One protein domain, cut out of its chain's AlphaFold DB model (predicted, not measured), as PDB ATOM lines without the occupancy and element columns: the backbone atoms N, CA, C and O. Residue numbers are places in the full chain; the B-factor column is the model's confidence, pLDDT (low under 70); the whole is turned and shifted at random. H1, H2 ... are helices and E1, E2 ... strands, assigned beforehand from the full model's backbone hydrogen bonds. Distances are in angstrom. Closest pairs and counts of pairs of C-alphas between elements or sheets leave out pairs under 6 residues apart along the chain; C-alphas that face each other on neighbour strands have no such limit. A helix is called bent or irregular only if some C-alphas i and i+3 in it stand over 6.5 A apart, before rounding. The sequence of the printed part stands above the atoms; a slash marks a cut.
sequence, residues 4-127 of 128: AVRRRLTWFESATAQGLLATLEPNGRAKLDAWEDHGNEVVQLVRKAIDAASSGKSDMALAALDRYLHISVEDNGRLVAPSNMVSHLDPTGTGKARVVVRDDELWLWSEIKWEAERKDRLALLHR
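What this domain is: This is residues 4 to 127 of the 128 residues of the protein "(S)-2-hydroxy-acid oxidase" of Sphingopyxis macrogoltabida (UniProt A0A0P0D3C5). A strongly twisted antiparallel sheet of five strands, in the order E3 E1 E2 E5 E4, has H2 over one face and H4 over the other. The helical hairpin H2 and H3 reaches with its tip beyond the sheet, and past the sheet's other end residues 115 to 127, with H6, stick out as a free arm. The printed part has 124 residues, with six named helices and five named strands in the order H1 E1 E2 H2 H3 E3 H4 E4 E5 H5 H6, a mixed class. It is only just compact, close to loose, with a radius of gyration of the C-alphas of 16.1 A, and spans 50 by 33 by 31 A.

How they stand to each other: H1, residues 12 to 15, is on the sheet at a height of 7.9 A. E1, residues 20 to 25, and E2, residues 29 to 34, form a hairpin, with N 23 and O 31 within hydrogen-bond range at 2.9 A. H2, residues 35 to 52, lies over E1 at a height of 10.4 A, along the strands at 27 degrees to E1 on the local plane. With residues 46 to 51 alone it touches H3, residues 57 to 67, at a shallow tilt of 22 degrees, opposite ways; the closest C-alphas, of Ile 50 and Lys 57, are 5.3 A apart. H3 only grazes the sheet, with residues 64 to 67. E3, residues 68 to 73, is an edge strand antiparallel to E1, with N 22 and O 69 2.8 A apart. E2, H2, H3 and E3 make a split strand-helix-strand unit, two strands running the same way with E1 between them, and its crossover is right-handed. H4, residues 83 to 89, is on the opposite face from H2, three layers in all, at a height of 7.9 A; it lies only just over E5, residues 105 to 110, with 3 C-alphas falling on it. E5 forms a hairpin with E4, residues 97 to 102, with N 100 and O 107 2.9 A apart, and is antiparallel to E2, with N 30 and O 108 2.8 A apart. H5, residues 111 to 116, and H6, residues 118 to 127, meet only through their link. Every O i to N i+4 pair is within hydrogen-bond range in H3, H4 and H5, against 12 of 14 in H2 and 2 of 6 in H6, where 7 of 7 O i to N i+3 pairs are; H1 is too short for an O i to N i+4 pair.

Where its parts are: H1 begins at C-alpha 12, (166.653, 180.065, 230.775). H2 measures 24.5 A and is irregular, with C-alphas 37 and 40 7.5 A apart. E2 measures 16.8 A, and H3 and H6 15.2 A each. H6 ends at C-alpha 127, (169.510, 208.714, 250.050).

The domain as a whole: The two C-alphas farthest apart, of Ser 54 and His 126, are 50.2 A apart. The printed part has no cut and no long link. Its mean pLDDT is 91.8, and no printed residue is under 70.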
ATOM      1  N   ALA A   4     176.546 180.973 236.714       88.81
ATOM      2  CA  ALA A   4     175.873 181.648 237.823       88.81
ATOM      3  C   ALA A   4     174.690 182.521 237.371       88.81
ATOM      4  O   ALA A   4     173.718 182.639 238.104       88.81
ATOM      5  N   VAL A   5     174.752 183.108 236.169       89.06
ATOM      6  CA  VAL A   5     173.630 183.860 235.584       89.06
ATOM      7  C   VAL A   5     172.508 182.906 235.197       89.06
ATOM      8  O   VAL A   5     171.373 183.124 235.596       89.06
ATOM      9  N   ARG A   6     172.836 181.809 234.502       88.06
ATOM     10  CA  ARG A   6     171.844 180.813 234.062       88.06
ATOM     11  C   ARG A   6     171.039 180.236 235.227       88.06
ATOM     12  O   ARG A   6     169.827 180.165 235.144       88.06
ATOM     13  N   ARG A   7     171.698 179.907 236.344       88.94
ATOM     14  CA  ARG A   7     171.035 179.365 237.548       88.94
ATOM     15  C   ARG A   7     170.078 180.339 238.239       88.94
ATOM     16  O   ARG A   7     169.303 179.908 239.081       88.94
ATOM     17  N   ARG A   8     170.188 181.639 237.961       90.62
ATOM     18  CA  ARG A   8     169.307 182.665 238.537       90.62
ATOM     19  C   ARG A   8     168.052 182.906 237.707       90.62
ATOM     20  O   ARG A   8     167.216 183.661 238.176       90.62
ATOM     21  N   LEU A   9     167.980 182.329 236.507       91.81
ATOM     22  CA  LEU A   9     166.893 182.517 235.560       91.81
ATOM     23  C   LEU A   9     166.069 181.236 235.502       91.81
ATOM     24  O   LEU A   9     166.565 180.216 235.021       91.81
ATOM     25  N   THR A  10     164.833 181.275 235.992       91.12
ATOM     26  CA  THR A  10     163.988 180.070 236.091       91.12
ATOM     27  C   THR A  10     163.618 179.486 234.724       91.12
ATOM     28  O   THR A  10     163.446 178.277 234.591       91.12
ATOM     29  N   TRP A  11     163.572 180.339 233.703       91.12
ATOM     30  CA  TRP A  11     163.151 180.030 232.337       91.12
ATOM     31  C   TRP A  11     164.311 179.726 231.375       91.12
ATOM     32  O   TRP A  11     164.090 179.270 230.254       91.12
ATOM     33  N   PHE A  12     165.563 180.008 231.757       90.12
ATOM     34  CA  PHE A  12     166.653 180.065 230.775       90.12
ATOM     35  C   PHE A  12     166.969 178.711 230.142       90.12
ATOM     36  O   PHE A  12     167.209 178.643 228.942       90.12
ATOM     37  N   GLU A  13     166.987 177.641 230.937       87.00
ATOM     38  CA  GLU A  13     167.340 176.300 230.461       87.00
ATOM     39  C   GLU A  13     166.301 175.731 229.484       87.00
ATOM     40  O   GLU A  13     166.679 175.132 228.482       87.00
ATOM     41  N   SER A  14     165.008 175.975 229.715       84.12
ATOM     42  CA  SER A  14     163.945 175.569 228.787       84.12
ATOM     43  C   SER A  14     163.936 176.413 227.511       84.12
ATOM     44  O   SER A  14     163.676 175.895 226.428       84.12
ATOM     45  N   ALA A  15     164.290 177.697 227.609       84.12
ATOM     46  CA  ALA A  15     164.244 178.622 226.482       84.12
ATOM     47  C   ALA A  15     165.322 178.376 225.411       84.12
ATOM     48  O   ALA A  15     165.144 178.776 224.260       84.12
ATOM     49  N   THR A  16     166.447 177.726 225.737       82.00
ATOM     50  CA  THR A  16     167.577 177.625 224.792       82.00
ATOM     51  C   THR A  16     167.256 176.841 223.521       82.00
ATOM     52  O   THR A  16     167.874 177.106 222.494       82.00
ATOM     53  N   ALA A  17     166.290 175.916 223.560       85.00
ATOM     54  CA  ALA A  17     165.936 175.074 222.414       85.00
ATOM     55  C   ALA A  17     165.306 175.865 221.256       85.00
ATOM     56  O   ALA A  17     165.585 175.587 220.091       85.00
ATOM     57  N   GLN A  18     164.474 176.862 221.571       87.50
ATOM     58  CA  GLN A  18     163.819 177.718 220.574       87.50
ATOM     59  C   GLN A  18     164.540 179.056 220.382       87.50
ATOM     60  O   GLN A  18     164.140 179.851 219.536       87.50
ATOM     61  N   GLY A  19     165.609 179.303 221.139       92.19
ATOM     62  CA  GLY A  19     166.319 180.573 221.161       92.19
ATOM     63  C   GLY A  19     165.648 181.620 222.050       92.19
ATOM     64  O   GLY A  19     164.676 181.370 222.761       92.19
ATOM     65  N   LEU A  20     166.213 182.819 222.025       95.44
ATOM     66  CA  LEU A  20     165.792 183.942 222.852       95.44
ATOM     67  C   LEU A  20     165.238 185.060 221.982       95.44
ATOM     68  O   LEU A  20     165.718 185.296 220.871       95.44
ATOM     69  N   LEU A  21     164.276 185.791 222.525       96.44
ATOM     70  CA  LEU A  21     163.908 187.102 222.022       96.44
ATOM     71  C   LEU A  21     164.846 188.138 222.642       96.44
ATOM     72  O   LEU A  21     164.964 188.215 223.863       96.44
ATOM     73  N   ALA A  22     165.471 188.966 221.813       97.31
ATOM     74  CA  ALA A  22     166.120 190.187 222.254       97.31
ATOM     75  C   ALA A  22     165.305 191.413 221.860       97.31
ATOM     76  O   ALA A  22     164.991 191.603 220.686       97.31
ATOM     77  N   THR A  23     165.025 192.264 222.845       97.56
ATOM     78  CA  THR A  23     164.377 193.565 222.650       97.56
ATOM     79  C   THR A  23     165.388 194.672 222.915       97.56
ATOM     80  O   THR A  23     165.802 194.882 224.058       97.56
ATOM     81  N   LEU A  24     165.808 195.372 221.860       97.19
ATOM     82  CA  LEU A  24     166.763 196.474 221.932       97.19
ATOM     83  C   LEU A  24     166.065 197.767 222.370       97.19
ATOM     84  O   LEU A  24     165.137 198.265 221.730       97.19
ATOM     85  N   GLU A  25     166.540 198.327 223.478       95.81
ATOM     86  CA  GLU A  25     166.066 199.589 224.028       95.81
ATOM     87  C   GLU A  25     166.966 200.760 223.613       95.81
ATOM     88  O   GLU A  25     168.192 200.612 223.613       95.81
ATOM     89  N   PRO A  26     166.409 201.959 223.339       89.88
ATOM     90  CA  PRO A  26     167.165 203.111 222.824       89.88
ATOM     91  C   PRO A  26     168.366 203.559 223.675       89.88
ATOM     92  O   PRO A  26     169.244 204.276 223.204       89.88
ATOM     93  N   ASN A  27     168.422 203.155 224.943       89.19
ATOM     94  CA  ASN A  27     169.475 203.515 225.892       89.19
ATOM     95  C   ASN A  27     170.685 202.559 225.885       89.19
ATOM     96  O   ASN A  27     171.469 202.567 226.834       89.19
ATOM     97  N   GLY A  28     170.863 201.757 224.831       91.81
ATOM     98  CA  GLY A  28     171.978 200.808 224.733       91.81
ATOM     99  C   GLY A  28     171.808 199.616 225.674       91.81
ATOM    100  O   GLY A  28     172.788 199.095 226.212       91.81
ATOM    101  N   ARG A  29     170.558 199.224 225.930       95.88
ATOM    102  CA  ARG A  29     170.201 198.029 226.697       95.88
ATOM    103  C   ARG A  29     169.461 197.062 225.785       95.88
ATOM    104  O   ARG A  29     168.825 197.481 224.823       95.88
ATOM    105  N   ALA A  30     169.549 195.781 226.091       97.25
ATOM    106  CA  ALA A  30     168.784 194.730 225.448       97.25
ATOM    107  C   ALA A  30     168.177 193.848 226.534       97.25
ATOM    108  O   ALA A  30     168.915 193.349 227.389       97.25
ATOM    109  N   LYS A  31     166.860 193.659 226.511       97.31
ATOM    110  CA  LYS A  31     166.213 192.625 227.321       97.31
ATOM    111  C   LYS A  31     166.283 191.299 226.579       97.31
ATOM    112  O   LYS A  31     166.118 191.296 225.360       97.31
ATOM    113  N   LEU A  32     166.554 190.215 227.299       96.44
ATOM    114  CA  LEU A  32     166.490 188.855 226.782       96.44
ATOM    115  C   LEU A  32     165.372 188.095 227.482       96.44
ATOM    116  O   LEU A  32     165.376 187.994 228.708       96.44
ATOM    117  N   ASP A  33     164.484 187.519 226.684       95.62
ATOM    118  CA  ASP A  33     163.353 186.718 227.139       95.62
ATOM    119  C   ASP A  33     163.309 185.385 226.371       95.62
ATOM    120  O   ASP A  33     163.938 185.228 225.316       95.62
ATOM    121  N   ALA A  34     162.563 184.408 226.886       94.00
ATOM    122  CA  ALA A  34     162.329 183.152 226.185       94.00
ATOM    123  C   ALA A  34     161.536 183.395 224.890       94.00
ATOM    124  O   ALA A  34     160.494 184.054 224.903       94.00
ATOM    125  N   TRP A  35     162.007 182.857 223.759       94.00
ATOM    126  CA  TRP A  35     161.269 183.004 222.501       94.00
ATOM    127  C   TRP A  35     159.915 182.293 222.537       94.00
ATOM    128  O   TRP A  35     158.937 182.826 222.021       94.00
ATOM    129  N   GLU A  36     159.860 181.110 223.151       91.81
ATOM    130  CA  GLU A  36     158.642 180.300 223.251       91.81
ATOM    131  C   GLU A  36     157.487 181.072 223.907       91.81
ATOM    132  O   GLU A  36     156.369 181.048 223.393       91.81
ATOM    133  N   ASP A  37     157.791 181.830 224.962       89.31
ATOM    134  CA  ASP A  37     156.796 182.577 225.730       89.31
ATOM    135  C   ASP A  37     156.418 183.914 225.073       89.31
ATOM    136  O   ASP A  37     155.262 184.329 225.125       89.31
ATOM    137  N   HIS A  38     157.374 184.604 224.436       92.88
ATOM    138  CA  HIS A  38     157.195 186.012 224.041       92.88
ATOM    139  C   HIS A  38     157.352 186.298 222.545       92.88
ATOM    140  O   HIS A  38     156.792 187.269 222.027       92.88
ATOM    141  N   GLY A  39     158.111 185.477 221.818       91.12
ATOM    142  CA  GLY A  39     158.486 185.741 220.427       91.12
ATOM    143  C   GLY A  39     157.276 185.816 219.499       91.12
ATOM    144  O   GLY A  39     157.122 186.771 218.734       91.12
ATOM    145  N   ASN A  40     156.365 184.848 219.617       90.19
ATOM    146  CA  ASN A  40     155.151 184.806 218.800       90.19
ATOM    147  C   ASN A  40     154.238 186.011 219.060       90.19
ATOM    148  O   ASN A  40     153.697 186.587 218.115       90.19
ATOM    149  N   GLU A  41     154.090 186.424 220.319       93.81
ATOM    150  CA  GLU A  41     153.268 187.579 220.689       93.81
ATOM    151  C   GLU A  41     153.814 188.872 220.081       93.81
ATOM    152  O   GLU A  41     153.064 189.637 219.469       93.81
ATOM    153  N   VAL A  42     155.132 189.079 220.166       95.12
ATOM    154  CA  VAL A  42     155.807 190.244 219.580       95.12
ATOM    155  C   VAL A  42     155.653 190.273 218.063       95.12
ATOM    156  O   VAL A  42     155.305 191.317 217.511       95.12
ATOM    157  N   VAL A  43     155.826 189.138 217.378       93.88
ATOM    158  CA  VAL A  43     155.627 189.051 215.921       93.88
ATOM    159  C   VAL A  43     154.199 189.445 215.536       93.88
ATOM    160  O   VAL A  43     154.003 190.218 214.596       93.88
ATOM    161  N   GLN A  44     153.190 188.963 216.268       95.62
ATOM    162  CA  GLN A  44     151.796 189.325 215.997       95.62
ATOM    163  C   GLN A  44     151.512 190.801 216.285       95.62
ATOM    164  O   GLN A  44     150.783 191.441 215.524       95.62
ATOM    165  N   LEU A  45     152.083 191.358 217.354       95.06
ATOM    166  CA  LEU A  45     151.927 192.767 217.706       95.06
ATOM    167  C   LEU A  45     152.536 193.676 216.634       95.06
ATOM    168  O   LEU A  45     151.871 194.599 216.161       95.06
ATOM    169  N   VAL A  46     153.762 193.376 216.202       95.25
ATOM    170  CA  VAL A  46     154.453 194.097 215.124       95.25
ATOM    171  C   VAL A  46     153.656 194.011 213.827       95.25
ATOM    172  O   VAL A  46     153.402 195.035 213.195       95.25
ATOM    173  N   ARG A  47     153.199 192.811 213.453       95.44
ATOM    174  CA  ARG A  47     152.399 192.611 212.241       95.44
ATOM    175  C   ARG A  47     151.123 193.447 212.264       95.44
ATOM    176  O   ARG A  47     150.861 194.176 211.313       95.44
ATOM    177  N   LYS A  48     150.368 193.402 213.367       96.56
ATOM    178  CA  LYS A  48     149.153 194.214 213.539       96.56
ATOM    179  C   LYS A  48     149.444 195.710 213.426       96.56
ATOM    180  O   LYS A  48     148.673 196.422 212.791       96.56
ATOM    181  N   ALA A  49     150.545 196.182 214.013       94.56
ATOM    182  CA  ALA A  49     150.933 197.588 213.951       94.56
ATOM    183  C   ALA A  49     151.271 198.034 212.516       94.56
ATOM    184  O   ALA A  49     150.810 199.085 212.080       94.56
ATOM    185  N   ILE A  50     152.019 197.216 211.767       94.69
ATOM    186  CA  ILE A  50     152.355 197.481 210.358       94.69
ATOM    187  C   ILE A  50     151.095 197.449 209.484       94.69
ATOM    188  O   ILE A  50     150.908 198.315 208.627       94.69
ATOM    189  N   ASP A  51     150.211 196.473 209.692       95.38
ATOM    190  CA  ASP A  51     148.986 196.329 208.905       95.38
ATOM    191  C   ASP A  51     148.034 197.517 209.113       95.38
ATOM    192  O   ASP A  51     147.460 198.009 208.135       95.38
ATOM    193  N   ALA A  52     147.938 198.017 210.352       95.56
ATOM    194  CA  ALA A  52     147.107 199.157 210.739       95.56
ATOM    195  C   ALA A  52     147.650 200.528 210.290       95.56
ATOM    196  O   ALA A  52     146.898 201.503 210.272       95.56
ATOM    197  N   ALA A  53     148.932 200.631 209.933       94.25
ATOM    198  CA  ALA A  53     149.533 201.900 209.542       94.25
ATOM    199  C   ALA A  53     149.019 202.376 208.172       94.25
ATOM    200  O   ALA A  53     149.071 201.650 207.178       94.25
ATOM    201  N   SER A  54     148.536 203.619 208.098       91.69
ATOM    202  CA  SER A  54     148.034 204.228 206.856       91.69
ATOM    203  C   SER A  54     149.153 204.694 205.915       91.69
ATOM    204  O   SER A  54     148.948 204.779 204.705       91.69
ATOM    205  N   SER A  55     150.346 204.956 206.451       93.31
ATOM    206  CA  SER A  55     151.582 205.279 205.731       93.31
ATOM    207  C   SER A  55     152.797 204.819 206.554       93.31
ATOM    208  O   SER A  55     152.652 204.445 207.715       93.31
ATOM    209  N   GLY A  56     153.996 204.780 205.959       93.00
ATOM    210  CA  GLY A  56     155.228 204.445 206.696       93.00
ATOM    211  C   GLY A  56     155.388 202.968 207.089       93.00
ATOM    212  O   GLY A  56     156.197 202.650 207.955       93.00
ATOM    213  N   LYS A  57     154.653 202.044 206.448       95.31
ATOM    214  CA  LYS A  57     154.742 200.594 206.726       95.31
ATOM    215  C   LYS A  57     156.173 200.058 206.642       95.31
ATOM    216  O   LYS A  57     156.582 199.271 207.488       95.31
ATOM    217  N   SER A  58     156.926 200.505 205.634       94.81
ATOM    218  CA  SER A  58     158.326 200.116 205.441       94.81
ATOM    219  C   SER A  58     159.211 200.582 206.596       94.81
ATOM    220  O   SER A  58     159.990 199.790 207.112       94.81
ATOM    221  N   ASP A  59     159.042 201.823 207.054       95.56
ATOM    222  CA  ASP A  59     159.828 202.376 208.162       95.56
ATOM    223  C   ASP A  59     159.508 201.662 209.478       95.56
ATOM    224  O   ASP A  59     160.404 201.357 210.259       95.56
ATOM    225  N   MET A  60     158.236 201.314 209.704       94.81
ATOM    226  CA  MET A  60     157.835 200.505 210.857       94.81
ATOM    227  C   MET A  60     158.416 199.091 210.808       94.81
ATOM    228  O   MET A  60     158.831 198.568 211.841       94.81
ATOM    229  N   ALA A  61     158.462 198.470 209.626       94.50
ATOM    230  CA  ALA A  61     159.087 197.165 209.455       94.50
ATOM    231  C   ALA A  61     160.593 197.227 209.750       94.50
ATOM    232  O   ALA A  61     161.100 196.372 210.471       94.50
ATOM    233  N   LEU A  62     161.289 198.262 209.265       94.88
ATOM    234  CA  LEU A  62     162.702 198.490 209.580       94.88
ATOM    235  C   LEU A  62     162.910 198.707 211.081       94.88
ATOM    236  O   LEU A  62     163.722 198.013 211.684       94.88
ATOM    237  N   ALA A  63     162.110 199.569 211.713       93.81
ATOM    238  CA  ALA A  63     162.189 199.806 213.152       93.81
ATOM    239  C   ALA A  63     161.944 198.526 213.972       93.81
ATOM    240  O   ALA A  63     162.569 198.323 215.011       93.81
ATOM    241  N   ALA A  64     161.051 197.643 213.514       94.88
ATOM    242  CA  ALA A  64     160.823 196.356 214.160       94.88
ATOM    243  C   ALA A  64     162.013 195.398 213.999       94.88
ATOM    244  O   ALA A  64     162.377 194.744 214.974       94.88
ATOM    245  N   LEU A  65     162.633 195.343 212.815       92.69
ATOM    246  CA  LEU A  65     163.849 194.555 212.563       92.69
ATOM    247  C   LEU A  65     165.054 195.072 213.357       92.69
ATOM    248  O   LEU A  65     165.896 194.282 213.777       92.69
ATOM    249  N   ASP A  66     165.124 196.380 213.590       93.75
ATOM    250  CA  ASP A  66     166.154 196.991 214.429       93.75
ATOM    251  C   ASP A  66     165.905 196.756 215.921       93.75
ATOM    252  O   ASP A  66     166.851 196.737 216.702       93.75
ATOM    253  N   ARG A  67     164.645 196.582 216.339       95.44
ATOM    254  CA  ARG A  67     164.277 196.445 217.754       95.44
ATOM    255  C   ARG A  67     164.231 195.002 218.240       95.44
ATOM    256  O   ARG A  67     164.647 194.748 219.369       95.44
ATOM    257  N   TYR A  68     163.696 194.080 217.445       96.69
ATOM    258  CA  TYR A  68     163.409 192.712 217.876       96.69
ATOM    259  C   TYR A  68     164.260 191.710 217.115       96.69
ATOM    260  O   TYR A  68     164.210 191.643 215.889       96.69
ATOM    261  N   LEU A  69     165.013 190.900 217.853       95.81
ATOM    262  CA  LEU A  69     165.937 189.933 217.276       95.81
ATOM    263  C   LEU A  69     165.707 188.552 217.867       95.81
ATOM    264  O   LEU A  69     165.497 188.401 219.069       95.81
ATOM    265  N   HIS A  70     165.802 187.539 217.016       94.62
ATOM    266  CA  HIS A  70     165.932 186.157 217.457       94.62
ATOM    267  C   HIS A  70     167.408 185.839 217.691       94.62
ATOM    268  O   HIS A  70     168.254 186.138 216.845       94.62
ATOM    269  N   ILE A  71     167.726 185.255 218.844       94.31
ATOM    270  CA  ILE A  71     169.091 184.890 219.229       94.31
ATOM    271  C   ILE A  71     169.166 183.392 219.469       94.31
ATOM    272  O   ILE A  71     168.442 182.840 220.294       94.31
ATOM    273  N   SER A  72     170.113 182.743 218.799       92.06
ATOM    274  CA  SER A  72     170.431 181.340 219.054       92.06
ATOM    275  C   SER A  72     171.347 181.188 220.270       92.06
ATOM    276  O   SER A  72     172.254 181.998 220.500       92.06
ATOM    277  N   VAL A  73     171.120 180.120 221.032       92.25
ATOM    278  CA  VAL A  73     171.975 179.709 222.147       92.25
ATOM    279  C   VAL A  73     172.686 178.423 221.747       92.25
ATOM    280  O   VAL A  73     172.038 177.448 221.388       92.25
ATOM    281  N   GLU A  74     174.016 178.424 221.777       91.00
ATOM    282  CA  GLU A  74     174.816 177.214 221.564       91.00
ATOM    283  C   GLU A  74     174.705 176.273 222.776       91.00
ATOM    284  O   GLU A  74     174.474 176.728 223.899       91.00
ATOM    285  N   ASP A  75     174.990 174.981 222.588       85.75
ATOM    286  CA  ASP A  75     174.921 173.940 223.634       85.75
ATOM    287  C   ASP A  75     175.735 174.275 224.900       85.75
ATOM    288  O   ASP A  75     175.402 173.889 226.020       85.75
ATOM    289  N   ASN A  76     176.812 175.047 224.747       86.00
ATOM    290  CA  ASN A  76     177.662 175.507 225.848       86.00
ATOM    291  C   ASN A  76     177.068 176.714 226.626       86.00
ATOM    292  O   ASN A  76     177.683 177.219 227.571       86.00
ATOM    293  N   GLY A  77     175.885 177.200 226.241       85.00
ATOM    294  CA  GLY A  77     175.218 178.378 226.796       85.00
ATOM    295  C   GLY A  77     175.756 179.716 226.277       85.00
ATOM    296  O   GLY A  77     175.554 180.753 226.925       85.00
ATOM    297  N   ARG A  78     176.504 179.735 225.168       89.94
ATOM    298  CA  ARG A  78     176.950 180.952 224.477       89.94
ATOM    299  C   ARG A  78     175.804 181.523 223.650       89.94
ATOM    300  O   ARG A  78     175.100 180.799 222.962       89.94
ATOM    301  N   LEU A  79     175.632 182.838 223.738       91.62
ATOM    302  CA  LEU A  79     174.663 183.573 222.934       91.62
ATOM    303  C   LEU A  79     175.348 184.020 221.645       91.62
ATOM    304  O   LEU A  79     176.436 184.603 221.709       91.62
ATOM    305  N   VAL A  80     174.716 183.774 220.503       90.06
ATOM    306  CA  VAL A  80     175.195 184.254 219.204       90.06
ATOM    307  C   VAL A  80     174.459 185.547 218.873       90.06
ATOM    308  O   VAL A  80     173.357 185.528 218.333       90.06
ATOM    309  N   ALA A  81     175.046 186.681 219.261       88.25
ATOM    310  CA  ALA A  81     174.460 187.997 219.031       88.25
ATOM    311  C   ALA A  81     174.583 188.415 217.549       88.25
ATOM    312  O   ALA A  81     175.698 188.407 217.016       88.25
ATOM    313  N   PRO A  82     173.482 188.826 216.894       91.00
ATOM    314  CA  PRO A  82     173.525 189.442 215.570       91.00
ATOM    315  C   PRO A  82     174.339 190.747 215.552       91.00
ATOM    316  O   PRO A  82     174.511 191.410 216.578       91.00
ATOM    317  N   SER A  83     174.829 191.148 214.376       90.12
ATOM    318  CA  SER A  83     175.722 192.310 214.226       90.12
ATOM    319  C   SER A  83     175.106 193.621 214.720       90.12
ATOM    320  O   SER A  83     175.778 194.384 215.410       90.12
ATOM    321  N   ASN A  84     173.827 193.866 214.433       90.94
ATOM    322  CA  ASN A  84     173.115 195.062 214.890       90.94
ATOM    323  C   ASN A  84     173.023 195.138 216.424       90.94
ATOM    324  O   ASN A  84     173.243 196.200 217.000       90.94
ATOM    325  N   MET A  85     172.804 194.012 217.105       94.06
ATOM    326  CA  MET A  85     172.849 193.942 218.566       94.06
ATOM    327  C   MET A  85     174.244 194.230 219.122       94.06
ATOM    328  O   MET A  85     174.370 194.925 220.131       94.06
ATOM    329  N   VAL A  86     175.292 193.702 218.482       92.56
ATOM    330  CA  VAL A  86     176.677 193.983 218.884       92.56
ATOM    331  C   VAL A  86     176.960 195.480 218.765       92.56
ATOM    332  O   VAL A  86     177.429 196.077 219.729       92.56
ATOM    333  N   SER A  87     176.600 196.106 217.642       91.62
ATOM    334  CA  SER A  87     176.745 197.555 217.448       91.62
ATOM    335  C   SER A  87     175.923 198.379 218.445       91.62
ATOM    336  O   SER A  87     176.372 199.438 218.875       91.62
ATOM    337  N   HIS A  88     174.744 197.893 218.841       93.31
ATOM    338  CA  HIS A  88     173.882 198.549 219.829       93.31
ATOM    339  C   HIS A  88     174.464 198.519 221.248       93.31
ATOM    340  O   HIS A  88     174.398 199.508 221.980       93.31
ATOM    341  N   LEU A  89     175.035 197.383 221.652       94.06
ATOM    342  CA  LEU A  89     175.587 197.190 222.996       94.06
ATOM    343  C   LEU A  89     177.019 197.726 223.122       94.06
ATOM    344  O   LEU A  89     177.401 198.247 224.168       94.06
ATOM    345  N   ASP A  90     177.812 197.640 222.064       90.19
ATOM    346  CA  ASP A  90     179.217 198.032 222.059       90.19
ATOM    347  C   ASP A  90     179.549 198.854 220.805       90.19
ATOM    348  O   ASP A  90     180.256 198.393 219.904       90.19
ATOM    349  N   PRO A  91     179.073 200.111 220.743       80.88
ATOM    350  CA  PRO A  91     179.276 200.975 219.580       80.88
ATOM    351  C   PRO A  91     180.757 201.291 219.313       80.88
ATOM    352  O   PRO A  91     181.105 201.766 218.237       80.88
ATOM    353  N   THR A  92     181.641 201.043 220.286       84.00
ATOM    354  CA  THR A  92     183.088 201.281 220.190       84.00
ATOM    355  C   THR A  92     183.905 200.053 219.792       84.00
ATOM    356  O   THR A  92     185.114 200.176 219.613       84.00
ATOM    357  N   GLY A  93     183.283 198.874 219.675       81.38
ATOM    358  CA  GLY A  93     183.968 197.638 219.285       81.38
ATOM    359  C   GLY A  93     184.982 197.121 220.313       81.38
ATOM    360  O   GLY A  93     185.980 196.503 219.950       81.38
ATOM    361  N   THR A  94     184.751 197.375 221.601       80.12
ATOM    362  CA  THR A  94     185.596 196.887 222.705       80.12
ATOM    363  C   THR A  94     185.432 195.389 223.004       80.12
ATOM    364  O   THR A  94     186.203 194.829 223.785       80.12
ATOM    365  N   GLY A  95     184.427 194.742 222.413       78.75
ATOM    366  CA  GLY A  95     184.000 193.371 222.667       78.75
ATOM    367  C   GLY A  95     183.290 193.179 224.010       78.75
ATOM    368  O   GLY A  95     183.283 192.059 224.523       78.75
ATOM    369  N   LYS A  96     182.749 194.240 224.629       86.06
ATOM    370  CA  LYS A  96     182.227 194.186 226.006       86.06
ATOM    371  C   LYS A  96     180.766 194.609 226.100       86.06
ATOM    372  O   LYS A  96     180.395 195.716 225.731       86.06
ATOM    373  N   ALA A  97     179.966 193.745 226.718       91.75
ATOM    374  CA  ALA A  97     178.633 194.061 227.208       91.75
ATOM    375  C   ALA A  97     178.504 193.560 228.647       91.75
ATOM    376  O   ALA A  97     179.055 192.516 229.014       91.75
ATOM    377  N   ARG A  98     177.766 194.299 229.470       93.12
ATOM    378  CA  ARG A  98     177.508 193.918 230.853       93.12
ATOM    379  C   ARG A  98     176.265 193.052 230.930       93.12
ATOM    380  O   ARG A  98     175.219 193.416 230.405       93.12
ATOM    381  N   VAL A  99     176.382 191.927 231.624       94.19
ATOM    382  CA  VAL A  99     175.249 191.052 231.929       94.19
ATOM    383  C   VAL A  99     174.636 191.490 233.253       94.19
ATOM    384  O   VAL A  99     175.337 191.566 234.264       94.19
ATOM    385  N   VAL A 100     173.337 191.768 233.254       94.19
ATOM    386  CA  VAL A 100     172.581 192.195 234.433       94.19
ATOM    387  C   VAL A 100     171.405 191.248 234.626       94.19
ATOM    388  O   VAL A 100     170.639 191.014 233.697       94.19
ATOM    389  N   VAL A 101     171.270 190.707 235.838       94.75
ATOM    390  CA  VAL A 101     170.125 189.878 236.235       94.75
ATOM    391  C   VAL A 101     169.409 190.557 237.390       94.75
ATOM    392  O   VAL A 101     170.024 190.804 238.436       94.75
ATOM    393  N   ARG A 102     168.123 190.838 237.201       91.12
ATOM    394  CA  ARG A 102     167.246 191.528 238.151       91.12
ATOM    395  C   ARG A 102     165.875 190.872 238.080       91.12
ATOM    396  O   ARG A 102     165.357 190.773 236.985       91.12
ATOM    397  N   ASP A 103     165.296 190.495 239.217       92.00
ATOM    398  CA  ASP A 103     163.896 190.044 239.292       92.00
ATOM    399  C   ASP A 103     163.535 188.949 238.258       92.00
ATOM    400  O   ASP A 103     162.504 189.029 237.606       92.00
ATOM    401  N   ASP A 104     164.410 187.947 238.078       93.00
ATOM    402  CA  ASP A 104     164.300 186.877 237.056       93.00
ATOM    403  C   ASP A 104     164.378 187.349 235.584       93.00
ATOM    404  O   ASP A 104     164.233 186.567 234.647       93.00
ATOM    405  N   GLU A 105     164.697 188.623 235.356       95.12
ATOM    406  CA  GLU A 105     164.947 189.188 234.035       95.12
ATOM    407  C   GLU A 105     166.435 189.198 233.693       95.12
ATOM    408  O   GLU A 105     167.298 189.540 234.516       95.12
ATOM    409  N   LEU A 106     166.731 188.906 232.427       95.75
ATOM    410  CA  LEU A 106     168.068 188.989 231.867       95.75
ATOM    411  C   LEU A 106     168.201 190.213 230.966       95.75
ATOM    412  O   LEU A 106     167.465 190.391 230.001       95.75
ATOM    413  N   TRP A 107     169.219 191.018 231.242       96.31
ATOM    414  CA  TRP A 107     169.539 192.194 230.457       96.31
ATOM    415  C   TRP A 107     171.005 192.202 230.031       96.31
ATOM    416  O   TRP A 107     171.903 191.821 230.788       96.31
ATOM    417  N   LEU A 108     171.252 192.727 228.835       95.75
ATOM    418  CA  LEU A 108     172.575 193.088 228.343       95.75
ATOM    419  C   LEU A 108     172.659 194.603 228.207       95.75
ATOM    420  O   LEU A 108     171.743 195.240 227.697       95.75
ATOM    421  N   TRP A 109     173.721 195.194 228.735       95.12
ATOM    422  CA  TRP A 109     173.885 196.641 228.794       95.12
ATOM    423  C   TRP A 109     175.192 197.040 228.132       95.12
ATOM    424  O   TRP A 109     176.216 196.371 228.299       95.12
ATOM    425  N   SER A 110     175.167 198.175 227.445       94.69
ATOM    426  CA  SER A 110     176.382 198.839 227.011       94.69
ATOM    427  C   SER A 110     177.233 199.231 228.211       94.69
ATOM    428  O   SER A 110     176.760 199.903 229.130       94.69
ATOM    429  N   GLU A 111     178.503 198.835 228.190       93.19
ATOM    430  CA  GLU A 111     179.451 199.142 229.262       93.19
ATOM    431  C   GLU A 111     179.678 200.656 229.394       93.19
ATOM    432  O   GLU A 111     179.730 201.189 230.502       93.19
ATOM    433  N   ILE A 112     179.715 201.375 228.266       91.19
ATOM    434  CA  ILE A 112     179.860 202.837 228.233       91.19
ATOM    435  C   ILE A 112     178.674 203.507 228.924       91.19
ATOM    436  O   ILE A 112     178.854 204.378 229.774       91.19
ATOM    437  N   LYS A 113     177.449 203.095 228.570       90.31
ATOM    438  CA  LYS A 113     176.230 203.640 229.179       90.31
ATOM    439  C   LYS A 113     176.144 203.271 230.656       90.31
ATOM    440  O   LYS A 113     175.802 204.117 231.481       90.31
ATOM    441  N   TRP A 114     176.518 202.040 231.004       91.62
ATOM    442  CA  TRP A 114     176.571 201.596 232.389       91.62
ATOM    443  C   TRP A 114     177.491 202.483 233.229       91.62
ATOM    444  O   TRP A 114     177.052 202.978 234.269       91.62
ATOM    445  N   GLU A 115     178.741 202.692 232.811       91.56
ATOM    446  CA  GLU A 115     179.695 203.503 233.575       91.56
ATOM    447  C   GLU A 115     179.279 204.982 233.625       91.56
ATOM    448  O   GLU A 115     179.387 205.594 234.687       91.56
ATOM    449  N   ALA A 116     178.708 205.535 232.547       91.25
ATOM    450  CA  ALA A 116     178.193 206.909 232.533       91.25
ATOM    451  C   ALA A 116     177.110 207.151 233.604       91.25
ATOM    452  O   ALA A 116     177.104 208.182 234.270       91.25
ATOM    453  N   GLU A 117     176.229 206.175 233.818       91.69
ATOM    454  CA  GLU A 117     175.145 206.235 234.808       91.69
ATOM    455  C   GLU A 117     175.572 205.767 236.220       91.69
ATOM    456  O   GLU A 117     174.772 205.756 237.161       91.69
ATOM    457  N   ARG A 118     176.823 205.321 236.403       92.56
ATOM    458  CA  ARG A 118     177.269 204.674 237.650       92.56
ATOM    459  C   ARG A 118     177.163 205.589 238.859       92.56
ATOM    460  O   ARG A 118     176.734 205.139 239.920       92.56
ATOM    461  N   LYS A 119     177.546 206.856 238.701       93.06
ATOM    462  CA  LYS A 119     177.495 207.849 239.780       93.06
ATOM    463  C   LYS A 119     176.068 208.025 240.301       93.06
ATOM    464  O   LYS A 119     175.864 208.014 241.511       93.06
ATOM    465  N   ASP A 120     175.097 208.113 239.396       92.88
ATOM    466  CA  ASP A 120     173.691 208.315 239.753       92.88
ATOM    467  C   ASP A 120     173.128 207.106 240.497       92.88
ATOM    468  O   ASP A 120     172.452 207.265 241.514       92.88
ATOM    469  N   ARG A 121     173.475 205.885 240.063       92.88
ATOM    470  CA  ARG A 121     173.084 204.661 240.779       92.88
ATOM    471  C   ARG A 121     173.699 204.577 242.176       92.88
ATOM    472  O   ARG A 121     173.007 204.180 243.107       92.88
ATOM    473  N   LEU A 122     174.965 204.963 242.347       93.81
ATOM    474  CA  LEU A 122     175.612 204.976 243.666       93.81
ATOM    475  C   LEU A 122     174.992 206.015 244.607       93.81
ATOM    476  O   LEU A 122     174.854 205.751 245.799       93.81
ATOM    477  N   ALA A 123     174.556 207.162 244.082       92.69
ATOM    478  CA  ALA A 123     173.895 208.191 244.881       92.69
ATOM    479  C   ALA A 123     172.589 207.703 245.537       92.69
ATOM    480  O   ALA A 123     172.207 208.234 246.577       92.69
ATOM    481  N   LEU A 124     171.924 206.682 244.979       91.88
ATOM    482  CA  LEU A 124     170.719 206.087 245.570       91.88
ATOM    483  C   LEU A 124     170.987 205.444 246.937       91.88
ATOM    484  O   LEU A 124     170.112 205.480 247.794       91.88
ATOM    485  N   LEU A 125     172.193 204.912 247.164       90.00
ATOM    486  CA  LEU A 125     172.578 204.306 248.445       90.00
ATOM    487  C   LEU A 125     172.774 205.345 249.556       90.00
ATOM    488  O   LEU A 125     172.683 205.010 250.729       90.00
ATOM    489  N   HIS A 126     173.034 206.602 249.192       81.69
ATOM    490  CA  HIS A 126     173.237 207.704 250.138       81.69
ATOM    491  C   HIS A 126     171.955 208.487 250.443       81.69
ATOM    492  O   HIS A 126     171.990 209.438 251.219       81.69
ATOM    493  N   ARG A 127     170.838 208.129 249.801       70.19
ATOM    494  CA  ARG A 127     169.510 208.714 250.050       70.19
ATOM    495  C   ARG A 127     168.651 207.853 250.985       70.19
ATOM    496  O   ARG A 127     167.470 208.155 251.134       70.19
TER     497      ARG A 127